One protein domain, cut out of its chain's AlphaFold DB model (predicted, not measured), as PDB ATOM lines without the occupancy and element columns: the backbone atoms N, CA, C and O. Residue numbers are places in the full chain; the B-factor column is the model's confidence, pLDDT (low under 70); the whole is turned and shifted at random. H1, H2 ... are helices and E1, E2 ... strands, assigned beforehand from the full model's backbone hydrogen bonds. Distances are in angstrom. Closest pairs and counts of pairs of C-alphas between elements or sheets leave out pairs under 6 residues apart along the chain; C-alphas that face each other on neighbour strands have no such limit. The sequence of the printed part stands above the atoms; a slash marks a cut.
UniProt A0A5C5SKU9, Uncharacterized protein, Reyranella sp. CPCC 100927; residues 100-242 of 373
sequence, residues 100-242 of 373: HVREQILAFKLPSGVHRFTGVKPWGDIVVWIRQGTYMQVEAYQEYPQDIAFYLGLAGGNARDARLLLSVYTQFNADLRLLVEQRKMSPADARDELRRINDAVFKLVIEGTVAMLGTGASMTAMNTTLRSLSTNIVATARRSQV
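This is residues 100 to 242 of the 373 residues of an uncharacterized protein of Reyranella sp. CPCC 100927 (UniProt A0A5C5SKU9). A small three-stranded sheet lies at one end of an elongated domain, with the short helix H1 over one face, and a helical part makes up the other end. There H4, H5 and H6 lie side by side in a row, running to and fro, while the long H3 crosses them and reaches back to the sheet; short H2 sits where H3 begins. The printed part has 143 residues with six named helices and three named strands, in the order H1 E1 E2 E3 H2 H3 H4 H5 H6; the sheet, E1 E2 E3, is antiparallel and the class is mostly helix. The whole is compact, with a radius of gyration of the C-alphas of 15.7 A, and spans 47 by 30 by 23 A.

H1, residues 100 to 106, is on the sheet at a height of 9.2 A, over E2, residues 126 to 132, and runs along the strands, at 12 degrees to E2 on the local plane. E1, residues 113 to 117, E2 and E3, residues 136 to 142, form a meander, each strand the antiparallel neighbour of the one before. E1 and E2 are a hairpin, with N 115 and O 128 2.8 A apart, within hydrogen-bond range; so are E2 and E3, with N 129 and O 139 2.8 A apart. H2, residues 148 to 154, touches H3, residues 159 to 182, at 72 degrees, only just about perpendicular; their closest C-alphas, of Tyr 151 and Ala 162, are 4.6 A apart. H3 only grazes the sheet, with residues 173 to 182. H3 touches H4, residues 187 to 197, at a steep tilt of 64 degrees; the closest C-alphas are those of Leu 179 and Ala 190, 5.6 A. H4 and H5, residues 201 to 214, form a helical hairpin at a shallow tilt of 23 degrees; the closest C-alphas, of Arg 195 and Lys 203, are 5.7 A apart. H5 and H6, residues 219 to 240, form another at 15 degrees, closest at the C-alphas of Val 201 and Thr 236, 5.5 A. Every O i to N i+4 pair is within hydrogen-bond range in H1, H2, H3, H4 and H5, and 16 of 18 are in H6.

H1 begins at C-alpha 100, (9.209, 26.390, -110.441). E2 is 19.4 A long and E3 20.0 A. H3, 33.3 A, begins at C-alpha 159, (12.561, 23.077, -74.795). H6, 29.2 A, has a kink of 32 degrees near residue 230 and ends at C-alpha 240, (0.917, 7.094, -75.404).

The C-alphas farthest apart, of Thr 134 and Asn 158, are 50.2 A apart. The printed part has no cut and no long link. Residues 214 to 220 stand free. Residues 197 to 224 and 236 to 242 have pLDDT under 70; the mean of the printed part is 80.4.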
ATOM      1  N   HIS A 100       8.297  27.241-109.673       92.88
ATOM      2  CA  HIS A 100       9.209  26.390-110.441       92.88
ATOM      3  C   HIS A 100       8.928  24.881-110.296       92.88
ATOM      4  O   HIS A 100       9.191  24.122-111.225       92.88
ATOM      5  N   VAL A 101       8.400  24.424-109.151       93.44
ATOM      6  CA  VAL A 101       7.997  23.017-108.962       93.44
ATOM      7  C   VAL A 101       6.704  22.750-109.726       93.44
ATOM      8  O   VAL A 101       6.605  21.764-110.455       93.44
ATOM      9  N   ARG A 102       5.730  23.668-109.624       90.12
ATOM     10  CA  ARG A 102       4.461  23.573-110.362       90.12
ATOM     11  C   ARG A 102       4.684  23.540-111.869       90.12
ATOM     12  O   ARG A 102       4.107  22.700-112.546       90.12
ATOM     13  N   GLU A 103       5.555  24.402-112.383       88.56
ATOM     14  CA  GLU A 103       5.921  24.441-113.800       88.56
ATOM     15  C   GLU A 103       6.544  23.126-114.277       88.56
ATOM     16  O   GLU A 103       6.191  22.646-115.349       88.56
ATOM     17  N   GLN A 104       7.422  22.496-113.487       91.81
ATOM     18  CA  GLN A 104       8.012  21.200-113.852       91.81
ATOM     19  C   GLN A 104       6.973  20.076-113.934       91.81
ATOM     20  O   GLN A 104       7.033  19.256-114.853       91.81
ATOM     21  N   ILE A 105       6.010  20.061-113.007       88.88
ATOM     22  CA  ILE A 105       4.903  19.099-113.002       88.88
ATOM     23  C   ILE A 105       3.984  19.336-114.208       88.88
ATOM     24  O   ILE A 105       3.713  18.410-114.967       88.88
ATOM     25  N   LEU A 106       3.527  20.578-114.405       85.62
ATOM     26  CA  LEU A 106       2.587  20.940-115.472       85.62
ATOM     27  C   LEU A 106       3.200  20.801-116.871       85.62
ATOM     28  O   LEU A 106       2.489  20.504-117.825       85.62
ATOM     29  N   ALA A 107       4.518  20.973-116.997       85.62
ATOM     30  CA  ALA A 107       5.245  20.744-118.240       85.62
ATOM     31  C   ALA A 107       5.557  19.258-118.506       85.62
ATOM     32  O   ALA A 107       6.281  18.968-119.457       85.62
ATOM     33  N   PHE A 108       5.069  18.326-117.674       84.06
ATOM     34  CA  PHE A 108       5.328  16.882-117.778       84.06
ATOM     35  C   PHE A 108       6.826  16.522-117.832       84.06
ATOM     36  O   PHE A 108       7.216  15.512-118.416       84.06
ATOM     37  N   LYS A 109       7.687  17.341-117.212       87.50
ATOM     38  CA  LYS A 109       9.147  17.132-117.217       87.50
ATOM     39  C   LYS A 109       9.604  16.063-116.226       87.50
ATOM     40  O   LYS A 109      10.745  15.615-116.293       87.50
ATOM     41  N   LEU A 110       8.735  15.681-115.296       90.31
ATOM     42  CA  LEU A 110       9.051  14.734-114.237       90.31
ATOM     43  C   LEU A 110       8.543  13.329-114.609       90.31
ATOM     44  O   LEU A 110       7.349  13.173-114.889       90.31
ATOM     45  N   PRO A 111       9.411  12.297-114.616       93.94
ATOM     46  CA  PRO A 111       8.987  10.920-114.848       93.94
ATOM     47  C   PRO A 111       8.166  10.377-113.669       93.94
ATOM     48  O   PRO A 111       8.129  10.969-112.589       93.94
ATOM     49  N   SER A 112       7.540   9.212-113.851       93.69
ATOM     50  CA  SER A 112       6.924   8.486-112.730       93.69
ATOM     51  C   SER A 112       7.942   8.208-111.620       93.69
ATOM     52  O   SER A 112       9.067   7.797-111.896       93.69
ATOM     53  N   GLY A 113       7.540   8.395-110.367       95.38
ATOM     54  CA  GLY A 113       8.385   8.181-109.199       95.38
ATOM     55  C   GLY A 113       8.244   9.277-108.150       95.38
ATOM     56  O   GLY A 113       7.265  10.019-108.126       95.38
ATOM     57  N   VAL A 114       9.237   9.346-107.265       96.69
ATOM     58  CA  VAL A 114       9.307  10.318-106.170       96.69
ATOM     59  C   VAL A 114      10.384  11.344-106.493       96.69
ATOM     60  O   VAL A 114      11.523  10.974-106.769       96.69
ATOM     61  N   HIS A 115      10.022  12.619-106.419       96.81
ATOM     62  CA  HIS A 115      10.891  13.762-106.680       96.81
ATOM     63  C   HIS A 115      10.957  14.647-105.446       96.81
ATOM     64  O   HIS A 115       9.939  14.899-104.800       96.81
ATOM     65  N   ARG A 116      12.156  15.129-105.121       96.25
ATOM     66  CA  ARG A 116      12.398  16.004-103.973       96.25
ATOM     67  C   ARG A 116      12.857  17.371-104.443       96.25
ATOM     68  O   ARG A 116      13.730  17.477-105.299       96.25
ATOM     69  N   PHE A 117      12.297  18.399-103.828       96.25
ATOM     70  CA  PHE A 117      12.669  19.787-104.043       96.25
ATOM     71  C   PHE A 117      12.964  20.434-102.700       96.25
ATOM     72  O   PHE A 117      12.300  20.144-101.704       96.25
ATOM     73  N   THR A 118      13.931  21.345-102.676       95.19
ATOM     74  CA  THR A 118      14.200  22.152-101.487       95.19
ATOM     75  C   THR A 118      12.945  22.932-101.108       95.19
ATOM     76  O   THR A 118      12.362  23.637-101.935       95.19
ATOM     77  N   GLY A 119      12.520  22.801 -99.854       90.69
ATOM     78  CA  GLY A 119      11.360  23.524 -99.356       90.69
ATOM     79  C   GLY A 119      11.622  24.990 -99.051       90.69
ATOM     80  O   GLY A 119      12.755  25.470 -98.999       90.69
ATOM     81  N   VAL A 120      10.529  25.711 -98.813       88.25
ATOM     82  CA  VAL A 120      10.571  27.097 -98.344       88.25
ATOM     83  C   VAL A 120      10.713  27.095 -96.827       88.25
ATOM     84  O   VAL A 120       9.876  26.526 -96.125       88.25
ATOM     85  N   LYS A 121      11.751  27.759 -96.306       90.31
ATOM     86  CA  LYS A 121      11.935  27.914 -94.856       90.31
ATOM     87  C   LYS A 121      10.681  28.544 -94.213       90.31
ATOM     88  O   LYS A 121      10.103  29.459 -94.798       90.31
ATOM     89  N   PRO A 122      10.269  28.096 -93.014       91.56
ATOM     90  CA  PRO A 122      11.015  27.222 -92.109       91.56
ATOM     91  C   PRO A 122      10.829  25.722 -92.369       91.56
ATOM     92  O   PRO A 122      11.331  24.933 -91.583       91.56
ATOM     93  N   TRP A 123      10.113  25.314 -93.413       91.19
ATOM     94  CA  TRP A 123       9.765  23.916 -93.662       91.19
ATOM     95  C   TRP A 123      10.900  23.103 -94.292       91.19
ATOM     96  O   TRP A 123      11.868  23.660 -94.815       91.19
ATOM     97  N   GLY A 124      10.762  21.776 -94.237       92.56
ATOM     98  CA  GLY A 124      11.645  20.831 -94.915       92.56
ATOM     99  C   GLY A 124      11.292  20.648 -96.392       92.56
ATOM    100  O   GLY A 124      10.537  21.430 -96.973       92.56
ATOM    101  N   ASP A 125      11.855  19.601 -96.990       95.62
ATOM    102  CA  ASP A 125      11.731  19.285 -98.415       95.62
ATOM    103  C   ASP A 125      10.277  19.157 -98.882       95.62
ATOM    104  O   ASP A 125       9.397  18.683 -98.163       95.62
ATOM    105  N   ILE A 126      10.042  19.523-100.138       95.12
ATOM    106  CA  ILE A 126       8.804  19.232-100.854       95.12
ATOM    107  C   ILE A 126       8.999  17.910-101.582       95.12
ATOM    108  O   ILE A 126       9.926  17.760-102.379       95.12
ATOM    109  N   VAL A 127       8.110  16.963-101.325       95.62
ATOM    110  CA  VAL A 127       8.118  15.644-101.947       95.62
ATOM    111  C   VAL A 127       6.931  15.555-102.891       95.62
ATOM    112  O   VAL A 127       5.790  15.773-102.486       95.62
ATOM    113  N   VAL A 128       7.209  15.239-104.152       95.38
ATOM    114  CA  VAL A 128       6.217  15.066-105.212       95.38
ATOM    115  C   VAL A 128       6.265  13.618-105.677       95.38
ATOM    116  O   VAL A 128       7.298  13.136-106.132       95.38
ATOM    117  N   TRP A 129       5.145  12.922-105.569       96.19
ATOM    118  CA  TRP A 129       4.948  11.581-106.093       96.19
ATOM    119  C   TRP A 129       4.134  11.665-107.383       96.19
ATOM    120  O   TRP A 129       3.084  12.308-107.423       96.19
ATOM    121  N   ILE A 130       4.637  11.037-108.442       94.12
ATOM    122  CA  ILE A 130       4.024  11.039-109.769       94.12
ATOM    123  C   ILE A 130       3.834   9.607-110.230       94.12
ATOM    124  O   ILE A 130       4.771   8.807-110.228       94.12
ATOM    125  N   ARG A 131       2.635   9.304-110.718       91.44
ATOM    126  CA  ARG A 131       2.352   8.066-111.438       91.44
ATOM    127  C   ARG A 131       1.766   8.403-112.797       91.44
ATOM    128  O   ARG A 131       0.691   8.988-112.892       91.44
ATOM    129  N   GLN A 132       2.487   8.027-113.846       86.50
ATOM    130  CA  GLN A 132       2.013   8.126-115.220       86.50
ATOM    131  C   GLN A 132       1.300   6.819-115.578       86.50
ATOM    132  O   GLN A 132       1.861   5.730-115.460       86.50
ATOM    133  N   GLY A 133       0.045   6.931-115.992       79.69
ATOM    134  CA  GLY A 133      -0.741   5.848-116.570       79.69
ATOM    135  C   GLY A 133      -1.619   6.406-117.682       79.69
ATOM    136  O   GLY A 133      -1.190   7.271-118.443       79.69
ATOM    137  N   THR A 134      -2.878   5.973-117.744       72.44
ATOM    138  CA  THR A 134      -3.887   6.611-118.610       72.44
ATOM    139  C   THR A 134      -4.082   8.093-118.263       72.44
ATOM    140  O   THR A 134      -4.406   8.897-119.133       72.44
ATOM    141  N   TYR A 135      -3.840   8.456-117.003       70.50
ATOM    142  CA  TYR A 135      -3.767   9.822-116.499       70.50
ATOM    143  C   TYR A 135      -2.489  10.006-115.672       70.50
ATOM    144  O   TYR A 135      -1.902   9.038-115.181       70.50
ATOM    145  N   MET A 136      -2.050  11.257-115.533       80.00
ATOM    146  CA  MET A 136      -0.987  11.620-114.601       80.00
ATOM    147  C   MET A 136      -1.613  11.880-113.231       80.00
ATOM    148  O   MET A 136      -2.383  12.824-113.072       80.00
ATOM    149  N   GLN A 137      -1.272  11.053-112.249       86.81
ATOM    150  CA  GLN A 137      -1.592  11.311-110.850       86.81
ATOM    151  C   GLN A 137      -0.403  12.011-110.203       86.81
ATOM    152  O   GLN A 137       0.733  11.548-110.328       86.81
ATOM    153  N   VAL A 138      -0.673  13.125-109.527       89.06
ATOM    154  CA  VAL A 138       0.332  13.896-108.796       89.06
ATOM    155  C   VAL A 138      -0.150  14.084-107.373       89.06
ATOM    156  O   VAL A 138      -1.226  14.630-107.142       89.06
ATOM    157  N   GLU A 139       0.680  13.678-106.425       91.88
ATOM    158  CA  GLU A 139       0.488  13.961-105.011       91.88
ATOM    159  C   GLU A 139       1.731  14.649-104.476       91.88
ATOM    160  O   GLU A 139       2.853  14.294-104.830       91.88
ATOM    161  N   ALA A 140       1.548  15.647-103.618       91.31
ATOM    162  CA  ALA A 140       2.664  16.361-103.026       91.31
ATOM    163  C   ALA A 140       2.448  16.599-101.538       91.31
ATOM    164  O   ALA A 140       1.324  16.775-101.064       91.31
ATOM    165  N   TYR A 141       3.549  16.620-100.800       91.25
ATOM    166  CA  TYR A 141       3.573  17.007 -99.400       91.25
ATOM    167  C   TYR A 141       4.868  17.738 -99.070       91.25
ATOM    168  O   TYR A 141       5.824  17.711 -99.840       91.25
ATOM    169  N   GLN A 142       4.883  18.401 -97.921       92.44
ATOM    170  CA  GLN A 142       6.066  19.065 -97.399       92.44
ATOM    171  C   GLN A 142       6.483  18.398 -96.089       92.44
ATOM    172  O   GLN A 142       5.638  18.112 -95.240       92.44
ATOM    173  N   GLU A 143       7.770  18.098 -95.951       93.88
ATOM    174  CA  GLU A 143       8.339  17.506 -94.744       93.88
ATOM    175  C   GLU A 143       8.460  18.552 -93.631       93.88
ATOM    176  O   GLU A 143       8.748  19.732 -93.860       93.88
ATOM    177  N   TYR A 144       8.281  18.109 -92.388       94.12
ATOM    178  CA  TYR A 144       8.568  18.947 -91.226       94.12
ATOM    179  C   TYR A 144      10.080  19.209 -91.106       94.12
ATOM    180  O   TYR A 144      10.878  18.319 -91.418       94.12
ATOM    181  N   PRO A 145      10.512  20.398 -90.652       94.88
ATOM    182  CA  PRO A 145      11.934  20.716 -90.570       94.88
ATOM    183  C   PRO A 145      12.649  19.924 -89.475       94.88
ATOM    184  O   PRO A 145      12.035  19.465 -88.516       94.88
ATOM    185  N   GLN A 146      13.972  19.803 -89.578       92.44
ATOM    186  CA  GLN A 146      14.814  19.220 -88.520       92.44
ATOM    187  C   GLN A 146      15.354  20.270 -87.532       92.44
ATOM    188  O   GLN A 146      16.112  19.938 -86.624       92.44
ATOM    189  N   ASP A 147      14.977  21.538 -87.701       93.69
ATOM    190  CA  ASP A 147      15.438  22.643 -86.862       93.69
ATOM    191  C   ASP A 147      14.605  22.755 -85.577       93.69
ATOM    192  O   ASP A 147      13.399  23.008 -85.619       93.69
ATOM    193  N   ILE A 148      15.257  22.612 -84.419       93.12
ATOM    194  CA  ILE A 148      14.622  22.741 -83.103       93.12
ATOM    195  C   ILE A 148      14.001  24.130 -82.877       93.12
ATOM    196  O   ILE A 148      13.020  24.233 -82.141       93.12
ATOM    197  N   ALA A 149      14.511  25.188 -83.523       95.50
ATOM    198  CA  ALA A 149      13.979  26.544 -83.384       95.50
ATOM    199  C   ALA A 149      12.517  26.646 -83.855       95.50
ATOM    200  O   ALA A 149      11.707  27.323 -83.217       95.50
ATOM    201  N   PHE A 150      12.152  25.908 -84.910       94.31
ATOM    202  CA  PHE A 150      10.770  25.816 -85.385       94.31
ATOM    203  C   PHE A 150       9.842  25.260 -84.295       94.31
ATOM    204  O   PHE A 150       8.809  25.852 -83.975       94.31
ATOM    205  N   TYR A 151      10.248  24.161 -83.659       92.00
ATOM    206  CA  TYR A 151       9.452  23.501 -82.623       92.00
ATOM    207  C   TYR A 151       9.441  24.264 -81.301       92.00
ATOM    208  O   TYR A 151       8.439  24.215 -80.594       92.00
ATOM    209  N   LEU A 152      10.498  25.014 -80.978       91.94
ATOM    210  CA  LEU A 152      10.495  25.951 -79.851       91.94
ATOM    211  C   LEU A 152       9.410  27.016 -80.027       91.94
ATOM    212  O   LEU A 152       8.676  27.292 -79.081       91.94
ATOM    213  N   GLY A 153       9.246  27.550 -81.241       91.25
ATOM    214  CA  GLY A 153       8.153  28.473 -81.556       91.25
ATOM    215  C   GLY A 153       6.764  27.840 -81.400       91.25
ATOM    216  O   GLY A 153       5.845  28.488 -80.898       91.25
ATOM    217  N   LEU A 154       6.606  26.567 -81.781       88.88
ATOM    218  CA  LEU A 154       5.346  25.824 -81.615       88.88
ATOM    219  C   LEU A 154       5.048  25.443 -80.160       88.88
ATOM    220  O   LEU A 154       3.883  25.371 -79.779       88.88
ATOM    221  N   ALA A 155       6.086  25.203 -79.361       88.50
ATOM    222  CA  ALA A 155       5.997  24.808 -77.959       88.50
ATOM    223  C   ALA A 155       5.979  26.004 -76.987       88.50
ATOM    224  O   ALA A 155       6.176  25.818 -75.786       88.50
ATOM    225  N   GLY A 156       5.819  27.237 -77.483       90.44
ATOM    226  CA  GLY A 156       5.832  28.440 -76.642       90.44
ATOM    227  C   GLY A 156       7.143  28.629 -75.867       90.44
ATOM    228  O   GLY A 156       7.130  29.113 -74.741       90.44
ATOM    229  N   GLY A 157       8.270  28.193 -76.436       88.81
ATOM    230  CA  GLY A 157       9.598  28.252 -75.819       88.81
ATOM    231  C   GLY A 157       9.948  27.073 -74.902       88.81
ATOM    232  O   GLY A 157      11.081  26.994 -74.429       88.81
ATOM    233  N   ASN A 158       9.038  26.121 -74.661       90.00
ATOM    234  CA  ASN A 158       9.343  24.954 -73.834       90.00
ATOM    235  C   ASN A 158      10.278  23.977 -74.572       90.00
ATOM    236  O   ASN A 158       9.864  23.261 -75.483       90.00
ATOM    237  N   ALA A 159      11.543  23.908 -74.148       83.38
ATOM    238  CA  ALA A 159      12.561  23.077 -74.795       83.38
ATOM    239  C   ALA A 159      12.263  21.570 -74.755       83.38
ATOM    240  O   ALA A 159      12.626  20.846 -75.682       83.38
ATOM    241  N   ARG A 160      11.601  21.082 -73.699       81.00
ATOM    242  CA  ARG A 160      11.240  19.665 -73.580       81.00
ATOM    243  C   ARG A 160      10.163  19.297 -74.594       81.00
ATOM    244  O   ARG A 160      10.317  18.320 -75.320       81.00
ATOM    245  N   ASP A 161       9.114  20.107 -74.677       82.75
ATOM    246  CA  ASP A 161       8.015  19.877 -75.616       82.75
ATOM    247  C   ASP A 161       8.461  20.087 -77.061       82.75
ATOM    248  O   ASP A 161       8.088  19.306 -77.932       82.75
ATOM    249  N   ALA A 162       9.352  21.048 -77.311       84.12
ATOM    250  CA  ALA A 162       9.971  21.230 -78.618       84.12
ATOM    251  C   ALA A 162      10.739  19.982 -79.082       84.12
ATOM    252  O   ALA A 162      10.604  19.579 -80.235       84.12
ATOM    253  N   ARG A 163      11.511  19.332 -78.196       81.88
ATOM    254  CA  ARG A 163      12.222  18.080 -78.523       81.88
ATOM    255  C   ARG A 163      11.262  16.925 -78.784       81.88
ATOM    256  O   ARG A 163      11.491  16.157 -79.715       81.88
ATOM    257  N   LEU A 164      10.189  16.818 -77.998       79.00
ATOM    258  CA  LEU A 164       9.161  15.801 -78.213       79.00
ATOM    259  C   LEU A 164       8.477  15.990 -79.573       79.00
ATOM    260  O   LEU A 164       8.384  15.038 -80.343       79.00
ATOM    261  N   LEU A 165       8.062  17.217 -79.898       82.88
ATOM    262  CA  LEU A 165       7.471  17.546 -81.196       82.88
ATOM    263  C   LEU A 165       8.450  17.261 -82.339       82.88
ATOM    264  O   LEU A 165       8.078  16.567 -83.283       82.88
ATOM    265  N   LEU A 166       9.703  17.722 -82.234       87.69
ATOM    266  CA  LEU A 166      10.753  17.424 -83.212       87.69
ATOM    267  C   LEU A 166      10.870  15.913 -83.440       87.69
ATOM    268  O   LEU A 166      10.860  15.470 -84.586       87.69
ATOM    269  N   SER A 167      10.939  15.116 -82.370       80.88
ATOM    270  CA  SER A 167      11.049  13.659 -82.468       80.88
ATOM    271  C   SER A 167       9.838  13.034 -83.162       80.88
ATOM    272  O   SER A 167      10.022  12.225 -84.066       80.88
ATOM    273  N   VAL A 168       8.616  13.428 -82.791       81.62
ATOM    274  CA  VAL A 168       7.379  12.895 -83.384       81.62
ATOM    275  C   VAL A 168       7.286  13.236 -84.874       81.62
ATOM    276  O   VAL A 168       7.053  12.351 -85.697       81.62
ATOM    277  N   TYR A 169       7.503  14.499 -85.245       87.06
ATOM    278  CA  TYR A 169       7.357  14.945 -86.632       87.06
ATOM    279  C   TYR A 169       8.480  14.442 -87.548       87.06
ATOM    280  O   TYR A 169       8.223  14.076 -88.694       87.06
ATOM    281  N   THR A 170       9.720  14.363 -87.060       86.69
ATOM    282  CA  THR A 170      10.829  13.804 -87.855       86.69
ATOM    283  C   THR A 170      10.744  12.287 -87.992       86.69
ATOM    284  O   THR A 170      11.083  11.768 -89.055       86.69
ATOM    285  N   GLN A 171      10.225  11.578 -86.982       83.31
ATOM    286  CA  GLN A 171       9.899  10.157 -87.114       83.31
ATOM    287  C   GLN A 171       8.783   9.952 -88.146       83.31
ATOM    288  O   GLN A 171       8.939   9.125 -89.037       83.31
ATOM    289  N   PHE A 172       7.726  10.771 -88.113       86.25
ATOM    290  CA  PHE A 172       6.678  10.747 -89.137       86.25
ATOM    291  C   PHE A 172       7.237  10.957 -90.555       86.25
ATOM    292  O   PHE A 172       6.882  10.207 -91.462       86.25
ATOM    293  N   ASN A 173       8.147  11.921 -90.754       92.62
ATOM    294  CA  ASN A 173       8.824  12.105 -92.044       92.62
ATOM    295  C   ASN A 173       9.585  10.840 -92.472       92.62
ATOM    296  O   ASN A 173       9.513  10.452 -93.637       92.62
ATOM    297  N   ALA A 174      10.323  10.207 -91.553       87.06
ATOM    298  CA  ALA A 174      11.100   9.005 -91.842       87.06
ATOM    299  C   ALA A 174      10.205   7.816 -92.226       87.06
ATOM    300  O   ALA A 174      10.499   7.117 -93.196       87.06
ATOM    301  N   ASP A 175       9.092   7.628 -91.517       85.31
ATOM    302  CA  ASP A 175       8.141   6.551 -91.792       85.31
ATOM    303  C   ASP A 175       7.403   6.791 -93.116       85.31
ATOM    304  O   ASP A 175       7.286   5.887 -93.945       85.31
ATOM    305  N   LEU A 176       6.970   8.029 -93.376       91.69
ATOM    306  CA  LEU A 176       6.337   8.387 -94.643       91.69
ATOM    307  C   LEU A 176       7.310   8.196 -95.814       91.69
ATOM    308  O   LEU A 176       6.935   7.639 -96.842       91.69
ATOM    309  N   ARG A 177       8.581   8.576 -95.636       94.12
ATOM    310  CA  ARG A 177       9.648   8.347 -96.616       94.12
ATOM    311  C   ARG A 177       9.840   6.863 -96.910       94.12
ATOM    312  O   ARG A 177       9.920   6.490 -98.074       94.12
ATOM    313  N   LEU A 178       9.872   6.014 -95.882       90.06
ATOM    314  CA  LEU A 178       9.969   4.561 -96.042       90.06
ATOM    315  C   LEU A 178       8.844   4.030 -96.947       90.06
ATOM    316  O   LEU A 178       9.098   3.301 -97.908       90.06
ATOM    317  N   LEU A 179       7.601   4.423 -96.672       91.25
ATOM    318  CA  LEU A 179       6.433   3.955 -97.420       91.25
ATOM    319  C   LEU A 179       6.393   4.508 -98.855       91.25
ATOM    320  O   LEU A 179       6.180   3.757 -99.809       91.25
ATOM    321  N   VAL A 180       6.646   5.805 -99.028       94.12
ATOM    322  CA  VAL A 180       6.566   6.469-100.337       94.12
ATOM    323  C   VAL A 180       7.746   6.082-101.233       94.12
ATOM    324  O   VAL A 180       7.559   5.718-102.393       94.12
ATOM    325  N   GLU A 181       8.976   6.103-100.716       93.19
ATOM    326  CA  GLU A 181      10.177   5.886-101.532       93.19
ATOM    327  C   GLU A 181      10.533   4.411-101.698       93.19
ATOM    328  O   GLU A 181      10.890   4.000-102.807       93.19
ATOM    329  N   GLN A 182      10.439   3.606-100.636       88.56
ATOM    330  CA  GLN A 182      10.855   2.199-100.692       88.56
ATOM    331  C   GLN A 182       9.700   1.285-101.086       88.56
ATOM    332  O   GLN A 182       9.879   0.413-101.934       88.56
ATOM    333  N   ARG A 183       8.500   1.509-100.533       90.81
ATOM    334  CA  ARG A 183       7.307   0.713-100.875       90.81
ATOM    335  C   ARG A 183       6.506   1.256-102.056       90.81
ATOM    336  O   ARG A 183       5.530   0.626-102.450       90.81
ATOM    337  N   LYS A 184       6.929   2.384-102.638       93.00
ATOM    338  CA  LYS A 184       6.304   3.010-103.817       93.00
ATOM    339  C   LYS A 184       4.815   3.328-103.622       93.00
ATOM    340  O   LYS A 184       4.074   3.402-104.600       93.00
ATOM    341  N   MET A 185       4.388   3.525-102.374       92.50
ATOM    342  CA  MET A 185       3.018   3.918-102.046       92.50
ATOM    343  C   MET A 185       2.774   5.374-102.448       92.50
ATOM    344  O   MET A 185       3.700   6.190-102.422       92.50
ATOM    345  N   SER A 186       1.530   5.704-102.796       92.69
ATOM    346  CA  SER A 186       1.134   7.108-102.886       92.69
ATOM    347  C   SER A 186       1.226   7.755-101.492       92.69
ATOM    348  O   SER A 186       1.079   7.063-100.478       92.69
ATOM    349  N   PRO A 187       1.492   9.068-101.385       91.25
ATOM    350  CA  PRO A 187       1.429   9.778-100.112       91.25
ATOM    351  C   PRO A 187       0.106   9.590 -99.354       91.25
ATOM    352  O   PRO A 187       0.129   9.532 -98.124       91.25
ATOM    353  N   ALA A 188      -1.031   9.499-100.049       84.06
ATOM    354  CA  ALA A 188      -2.322   9.185 -99.441       84.06
ATOM    355  C   ALA A 188      -2.336   7.782 -98.809       84.06
ATOM    356  O   ALA A 188      -2.547   7.671 -97.598       84.06
ATOM    357  N   ASP A 189      -2.001   6.740 -99.579       83.56
ATOM    358  CA  ASP A 189      -1.970   5.351 -99.093       83.56
ATOM    359  C   ASP A 189      -0.976   5.182 -97.940       83.56
ATOM    360  O   ASP A 189      -1.251   4.508 -96.949       83.56
ATOM    361  N   ALA A 190       0.186   5.830 -98.042       88.50
ATOM    362  CA  ALA A 190       1.204   5.798 -97.005       88.50
ATOM    363  C   ALA A 190       0.687   6.392 -95.684       88.50
ATOM    364  O   ALA A 190       0.959   5.851 -94.615       88.50
ATOM    365  N   ARG A 191      -0.091   7.480 -95.725       82.50
ATOM    366  CA  ARG A 191      -0.710   8.047 -94.515       82.50
ATOM    367  C   ARG A 191      -1.765   7.124 -93.931       82.50
ATOM    368  O   ARG A 191      -1.820   6.995 -92.711       82.50
ATOM    369  N   ASP A 192      -2.588   6.505 -94.767       80.25
ATOM    370  CA  ASP A 192      -3.610   5.568 -94.300       80.25
ATOM    371  C   ASP A 192      -2.973   4.331 -93.655       80.25
ATOM    372  O   ASP A 192      -3.388   3.918 -92.571       80.25
ATOM    373  N   GLU A 193      -1.883   3.820 -94.229       79.25
ATOM    374  CA  GLU A 193      -1.095   2.740 -93.635       79.25
ATOM    375  C   GLU A 193      -0.448   3.169 -92.306       79.25
ATOM    376  O   GLU A 193      -0.492   2.417 -91.333       79.25
ATOM    377  N   LEU A 194       0.075   4.397 -92.198       77.00
ATOM    378  CA  LEU A 194       0.582   4.922 -90.920       77.00
ATOM    379  C   LEU A 194      -0.516   5.062 -89.863       77.00
ATOM    380  O   LEU A 194      -0.267   4.751 -88.700       77.00
ATOM    381  N   ARG A 195      -1.728   5.495 -90.243       73.31
ATOM    382  CA  ARG A 195      -2.881   5.518 -89.324       73.31
ATOM    383  C   ARG A 195      -3.260   4.116 -88.866       73.31
ATOM    384  O   ARG A 195      -3.678   3.955 -87.728       73.31
ATOM    385  N   ARG A 196      -3.151   3.122 -89.752       74.06
ATOM    386  CA  ARG A 196      -3.461   1.725 -89.437       74.06
ATOM    387  C   ARG A 196      -2.425   1.113 -88.493       74.06
ATOM    388  O   ARG A 196      -2.795   0.337 -87.620       74.06
ATOM    389  N   ILE A 197      -1.143   1.425 -88.690       68.25
ATOM    390  CA  ILE A 197      -0.039   0.878 -87.889       68.25
ATOM    391  C   ILE A 197       0.028   1.527 -86.502       68.25
ATOM    392  O   ILE A 197       0.333   0.833 -85.535       68.25
ATOM    393  N   ASN A 198      -0.230   2.833 -86.390       66.81
ATOM    394  CA  ASN A 198       0.021   3.569 -85.152       66.81
ATOM    395  C   ASN A 198      -1.240   4.000 -84.395       66.81
ATOM    396  O   ASN A 198      -2.167   4.588 -84.949       66.81
ATOM    397  N   ASP A 199      -1.173   3.845 -83.071       59.69
ATOM    398  CA  ASP A 199      -2.150   4.369 -82.118       59.69
ATOM    399  C   ASP A 199      -2.077   5.901 -81.931       59.69
ATOM    400  O   ASP A 199      -1.041   6.544 -82.129       59.69
ATOM    401  N   ALA A 200      -3.226   6.455 -81.517       54.47
ATOM    402  CA  ALA A 200      -3.589   7.805 -81.041       54.47
ATOM    403  C   ALA A 200      -2.715   9.033 -81.410       54.47
ATOM    404  O   ALA A 200      -3.247  10.017 -81.923       54.47
ATOM    405  N   VAL A 201      -1.404   9.037 -81.144       56.16
ATOM    406  CA  VAL A 201      -0.514  10.194 -81.405       56.16
ATOM    407  C   VAL A 201      -0.352  10.455 -82.887       56.16
ATOM    408  O   VAL A 201      -0.474  11.592 -83.337       56.16
ATOM    409  N   PHE A 202      -0.081   9.400 -83.652       64.44
ATOM    410  CA  PHE A 202       0.115   9.534 -85.089       64.44
ATOM    411  C   PHE A 202      -1.196   9.861 -85.795       64.44
ATOM    412  O   PHE A 202      -1.183  10.599 -86.777       64.44
ATOM    413  N   LYS A 203      -2.335   9.420 -85.244       64.06
ATOM    414  CA  LYS A 203      -3.655   9.835 -85.726       64.06
ATOM    415  C   LYS A 203      -3.810  11.360 -85.677       64.06
ATOM    416  O   LYS A 203      -4.161  11.944 -86.695       64.06
ATOM    417  N   LEU A 204      -3.435  12.010 -84.571       59.81
ATOM    418  CA  LEU A 204      -3.506  13.474 -84.434       59.81
ATOM    419  C   LEU A 204      -2.546  14.224 -85.373       59.81
ATOM    420  O   LEU A 204      -2.918  15.243 -85.957       59.81
ATOM    421  N   VAL A 205      -1.318  13.721 -85.555       63.56
ATOM    422  CA  VAL A 205      -0.346  14.292 -86.513       63.56
ATOM    423  C   VAL A 205      -0.885  14.219 -87.947       63.56
ATOM    424  O   VAL A 205      -0.768  15.175 -88.724       63.56
ATOM    425  N   ILE A 206      -1.511  13.098 -88.304       61.56
ATOM    426  CA  ILE A 206      -2.058  12.881 -89.643       61.56
ATOM    427  C   ILE A 206      -3.347  13.684 -89.858       61.56
ATOM    428  O   ILE A 206      -3.508  14.265 -90.929       61.56
ATOM    429  N   GLU A 207      -4.235  13.770 -88.866       62.81
ATOM    430  CA  GLU A 207      -5.429  14.630 -88.907       62.81
ATOM    431  C   GLU A 207      -5.045  16.093 -89.147       62.81
ATOM    432  O   GLU A 207      -5.625  16.752 -90.012       62.81
ATOM    433  N   GLY A 208      -3.983  16.569 -88.489       58.06
ATOM    434  CA  GLY A 208      -3.415  17.883 -88.772       58.06
ATOM    435  C   GLY A 208      -2.946  18.051 -90.208       58.06
ATOM    436  O   GLY A 208      -3.241  19.057 -90.845       58.06
ATOM    437  N   THR A 209      -2.248  17.049 -90.738       59.28
ATOM    438  CA  THR A 209      -1.726  17.075 -92.113       59.28
ATOM    439  C   THR A 209      -2.842  17.080 -93.159       59.28
ATOM    440  O   THR A 209      -2.744  17.792 -94.157       59.28
ATOM    441  N   VAL A 210      -3.932  16.342 -92.932       57.09
ATOM    442  CA  VAL A 210      -5.099  16.346 -93.829       57.09
ATOM    443  C   VAL A 210      -5.839  17.677 -93.775       57.09
ATOM    444  O   VAL A 210      -6.159  18.226 -94.830       57.09
ATOM    445  N   ALA A 211      -6.048  18.236 -92.580       52.84
ATOM    446  CA  ALA A 211      -6.641  19.563 -92.439       52.84
ATOM    447  C   ALA A 211      -5.820  20.628 -93.193       52.84
ATOM    448  O   ALA A 211      -6.391  21.481 -93.867       52.84
ATOM    449  N   MET A 212      -4.484  20.525 -93.158       55.41
ATOM    450  CA  MET A 212      -3.567  21.433 -93.860       55.41
ATOM    451  C   MET A 212      -3.604  21.313 -95.394       55.41
ATOM    452  O   MET A 212      -3.336  22.303 -96.069       55.41
ATOM    453  N   LEU A 213      -3.926  20.141 -95.953       53.03
ATOM    454  CA  LEU A 213      -3.998  19.930 -97.408       53.03
ATOM    455  C   LEU A 213      -5.379  20.236 -97.999       53.03
ATOM    456  O   LEU A 213      -5.461  20.654 -99.152       53.03
ATOM    457  N   GLY A 214      -6.454  20.041 -97.228       47.53
ATOM    458  CA  GLY A 214      -7.825  20.315 -97.678       47.53
ATOM    459  C   GLY A 214      -8.152  21.806 -97.749       47.53
ATOM    460  O   GLY A 214      -8.923  22.241 -98.602       47.53
ATOM    461  N   THR A 215      -7.533  22.616 -96.892       44.84
ATOM    462  CA  THR A 215      -7.645  24.070 -96.965       44.84
ATOM    463  C   THR A 215      -6.456  24.605 -97.749       44.84
ATOM    464  O   THR A 215      -5.324  24.436 -97.309       44.84
ATOM    465  N   GLY A 216      -6.670  25.293 -98.872       48.47
ATOM    466  CA  GLY A 216      -5.635  26.086 -99.559       48.47
ATOM    467  C   GLY A 216      -5.172  27.296 -98.730       48.47
ATOM    468  O   GLY A 216      -5.112  28.413 -99.231       48.47
ATOM    469  N   ALA A 217      -4.938  27.093 -97.437       49.62
ATOM    470  CA  ALA A 217      -4.752  28.119 -96.442       49.62
ATOM    471  C   ALA A 217      -3.321  28.658 -96.482       49.62
ATOM    472  O   ALA A 217      -2.360  27.940 -96.759       49.62
ATOM    473  N   SER A 218      -3.184  29.950 -96.197       58.00
ATOM    474  CA  SER A 218      -1.889  30.613 -96.088       58.00
ATOM    475  C   SER A 218      -1.044  29.996 -94.962       58.00
ATOM    476  O   SER A 218      -1.577  29.440 -93.999       58.00
ATOM    477  N   MET A 219       0.286  30.132 -95.040       57.59
ATOM    478  CA  MET A 219       1.212  29.608 -94.016       57.59
ATOM    479  C   MET A 219       0.858  30.059 -92.586       57.59
ATOM    480  O   MET A 219       1.129  29.352 -91.617       57.59
ATOM    481  N   THR A 220       0.214  31.219 -92.439       59.84
ATOM    482  CA  THR A 220      -0.271  31.734 -91.153       59.84
ATOM    483  C   THR A 220      -1.348  30.840 -90.541       59.84
ATOM    484  O   THR A 220      -1.271  30.512 -89.359       59.84
ATOM    485  N   ALA A 221      -2.326  30.399 -91.335       60.84
ATOM    486  CA  ALA A 221      -3.376  29.493 -90.874       60.84
ATOM    487  C   ALA A 221      -2.809  28.111 -90.511       60.84
ATOM    488  O   ALA A 221      -3.212  27.530 -89.504       60.84
ATOM    489  N   MET A 222      -1.809  27.630 -91.265       64.12
ATOM    490  CA  MET A 222      -1.092  26.388 -90.945       64.12
ATOM    491  C   MET A 222      -0.407  26.465 -89.576       64.12
ATOM    492  O   MET A 222      -0.555  25.551 -88.766       64.12
ATOM    493  N   ASN A 223       0.278  27.573 -89.270       66.75
ATOM    494  CA  ASN A 223       0.923  27.770 -87.969       66.75
ATOM    495  C   ASN A 223      -0.077  27.772 -86.804       66.75
ATOM    496  O   ASN A 223       0.209  27.201 -85.752       66.75
ATOM    497  N   THR A 224      -1.251  28.382 -86.977       69.88
ATOM    498  CA  THR A 224      -2.296  28.398 -85.940       69.88
ATOM    499  C   THR A 224      -2.859  26.999 -85.695       69.88
ATOM    500  O   THR A 224      -2.922  26.559 -84.544       69.88
ATOM    501  N   THR A 225      -3.191  26.264 -86.760       71.81
ATOM    502  CA  THR A 225      -3.658  24.872 -86.665       71.81
ATOM    503  C   THR A 225      -2.602  23.979 -86.018       71.81
ATOM    504  O   THR A 225      -2.919  23.211 -85.111       71.81
ATOM    505  N   LEU A 226      -1.330  24.128 -86.399       70.94
ATOM    506  CA  LEU A 226      -0.233  23.377 -85.792       70.94
ATOM    507  C   LEU A 226      -0.035  23.686 -84.313       70.94
ATOM    508  O   LEU A 226       0.206  22.757 -83.554       70.94
ATOM    509  N   ARG A 227      -0.158  24.942 -83.874       77.25
ATOM    510  CA  ARG A 227      -0.092  25.275 -82.438       77.25
ATOM    511  C   ARG A 227      -1.259  24.679 -81.650       77.25
ATOM    512  O   ARG A 227      -1.076  24.197 -80.535       77.25
ATOM    513  N   SER A 228      -2.461  24.682 -82.222       76.94
ATOM    514  CA  SER A 228      -3.617  24.035 -81.593       76.94
ATOM    515  C   SER A 228      -3.395  22.526 -81.460       76.94
ATOM    516  O   SER A 228      -3.627  21.937 -80.405       76.94
ATOM    517  N   LEU A 229      -2.896  21.891 -82.521       76.56
ATOM    518  CA  LEU A 229      -2.628  20.457 -82.535       76.56
ATOM    519  C   LEU A 229      -1.404  20.073 -81.711       76.56
ATOM    520  O   LEU A 229      -1.416  18.998 -81.123       76.56
ATOM    521  N   SER A 230      -0.382  20.925 -81.610       75.44
ATOM    522  CA  SER A 230       0.840  20.627 -80.857       75.44
ATOM    523  C   SER A 230       0.523  20.368 -79.390       75.44
ATOM    524  O   SER A 230       1.058  19.426 -78.815       75.44
ATOM    525  N   THR A 231      -0.424  21.106 -78.808       78.25
ATOM    526  CA  THR A 231      -0.889  20.882 -77.432       78.25
ATOM    527  C   THR A 231      -1.494  19.484 -77.265       78.25
ATOM    528  O   THR A 231      -1.132  18.748 -76.343       78.25
ATOM    529  N   ASN A 232      -2.355  19.071 -78.198       76.00
ATOM    530  CA  ASN A 232      -2.990  17.751 -78.186       76.00
ATOM    531  C   ASN A 232      -2.000  16.626 -78.504       76.00
ATOM    532  O   ASN A 232      -2.074  15.563 -77.889       76.00
ATOM    533  N   ILE A 233      -1.056  16.852 -79.418       72.81
ATOM    534  CA  ILE A 233       0.010  15.910 -79.764       72.81
ATOM    535  C   ILE A 233       0.941  15.733 -78.575       72.81
ATOM    536  O   ILE A 233       1.237  14.601 -78.235       72.81
ATOM    537  N   VAL A 234       1.352  16.801 -77.887       71.31
ATOM    538  CA  VAL A 234       2.174  16.704 -76.673       71.31
ATOM    539  C   VAL A 234       1.417  15.960 -75.581       71.31
ATOM    540  O   VAL A 234       1.961  15.037 -74.980       71.31
ATOM    541  N   ALA A 235       0.152  16.306 -75.336       70.62
ATOM    542  CA  ALA A 235      -0.666  15.620 -74.342       70.62
ATOM    543  C   ALA A 235      -0.841  14.132 -74.677       70.62
ATOM    544  O   ALA A 235      -0.700  13.284 -73.800       70.62
ATOM    545  N   THR A 236      -1.104  13.807 -75.941       66.62
ATOM    546  CA  THR A 236      -1.320  12.429 -76.393       66.62
ATOM    547  C   THR A 236      -0.016  11.657 -76.465       66.62
ATOM    548  O   THR A 236      -0.009  10.509 -76.063       66.62
ATOM    549  N   ALA A 237       1.095  12.267 -76.875       65.19
ATOM    550  CA  ALA A 237       2.422  11.652 -76.874       65.19
ATOM    551  C   ALA A 237       2.882  11.343 -75.455       65.19
ATOM    552  O   ALA A 237       3.344  10.240 -75.183       65.19
ATOM    553  N   ARG A 238       2.646  12.262 -74.514       65.25
ATOM    554  CA  ARG A 238       2.853  11.995 -73.086       65.25
ATOM    555  C   ARG A 238       1.957  10.864 -72.578       65.25
ATOM    556  O   ARG A 238       2.391  10.116 -71.712       65.25
ATOM    557  N   ARG A 239       0.724  10.739 -73.094       60.84
ATOM    558  CA  ARG A 239      -0.225   9.662 -72.746       60.84
ATOM    559  C   ARG A 239       0.041   8.336 -73.464       60.84
ATOM    560  O   ARG A 239      -0.302   7.302 -72.919       60.84
ATOM    561  N   SER A 240       0.618   8.320 -74.656       54.91
ATOM    562  CA  SER A 240       0.917   7.094 -75.404       54.91
ATOM    563  C   SER A 240       2.291   6.535 -75.046       54.91
ATOM    564  O   SER A 240       2.485   5.325 -75.072       54.91
ATOM    565  N   GLN A 241       3.209   7.388 -74.579       54.22
ATOM    566  CA  GLN A 241       4.387   6.967 -73.819       54.22
ATOM    567  C   GLN A 241       4.013   6.252 -72.496       54.22
ATOM    568  O   GLN A 241       4.900   5.791 -71.784       54.22
ATOM    569  N   VAL A 242       2.720   6.121 -72.143       50.16
ATOM    570  CA  VAL A 242       2.266   5.495 -70.885       50.16
ATOM    571  C   VAL A 242       2.343   3.969 -70.893       50.16
ATOM    572  O   VAL A 242       2.386   3.391 -69.807       50.16
TER     573      VAL A 242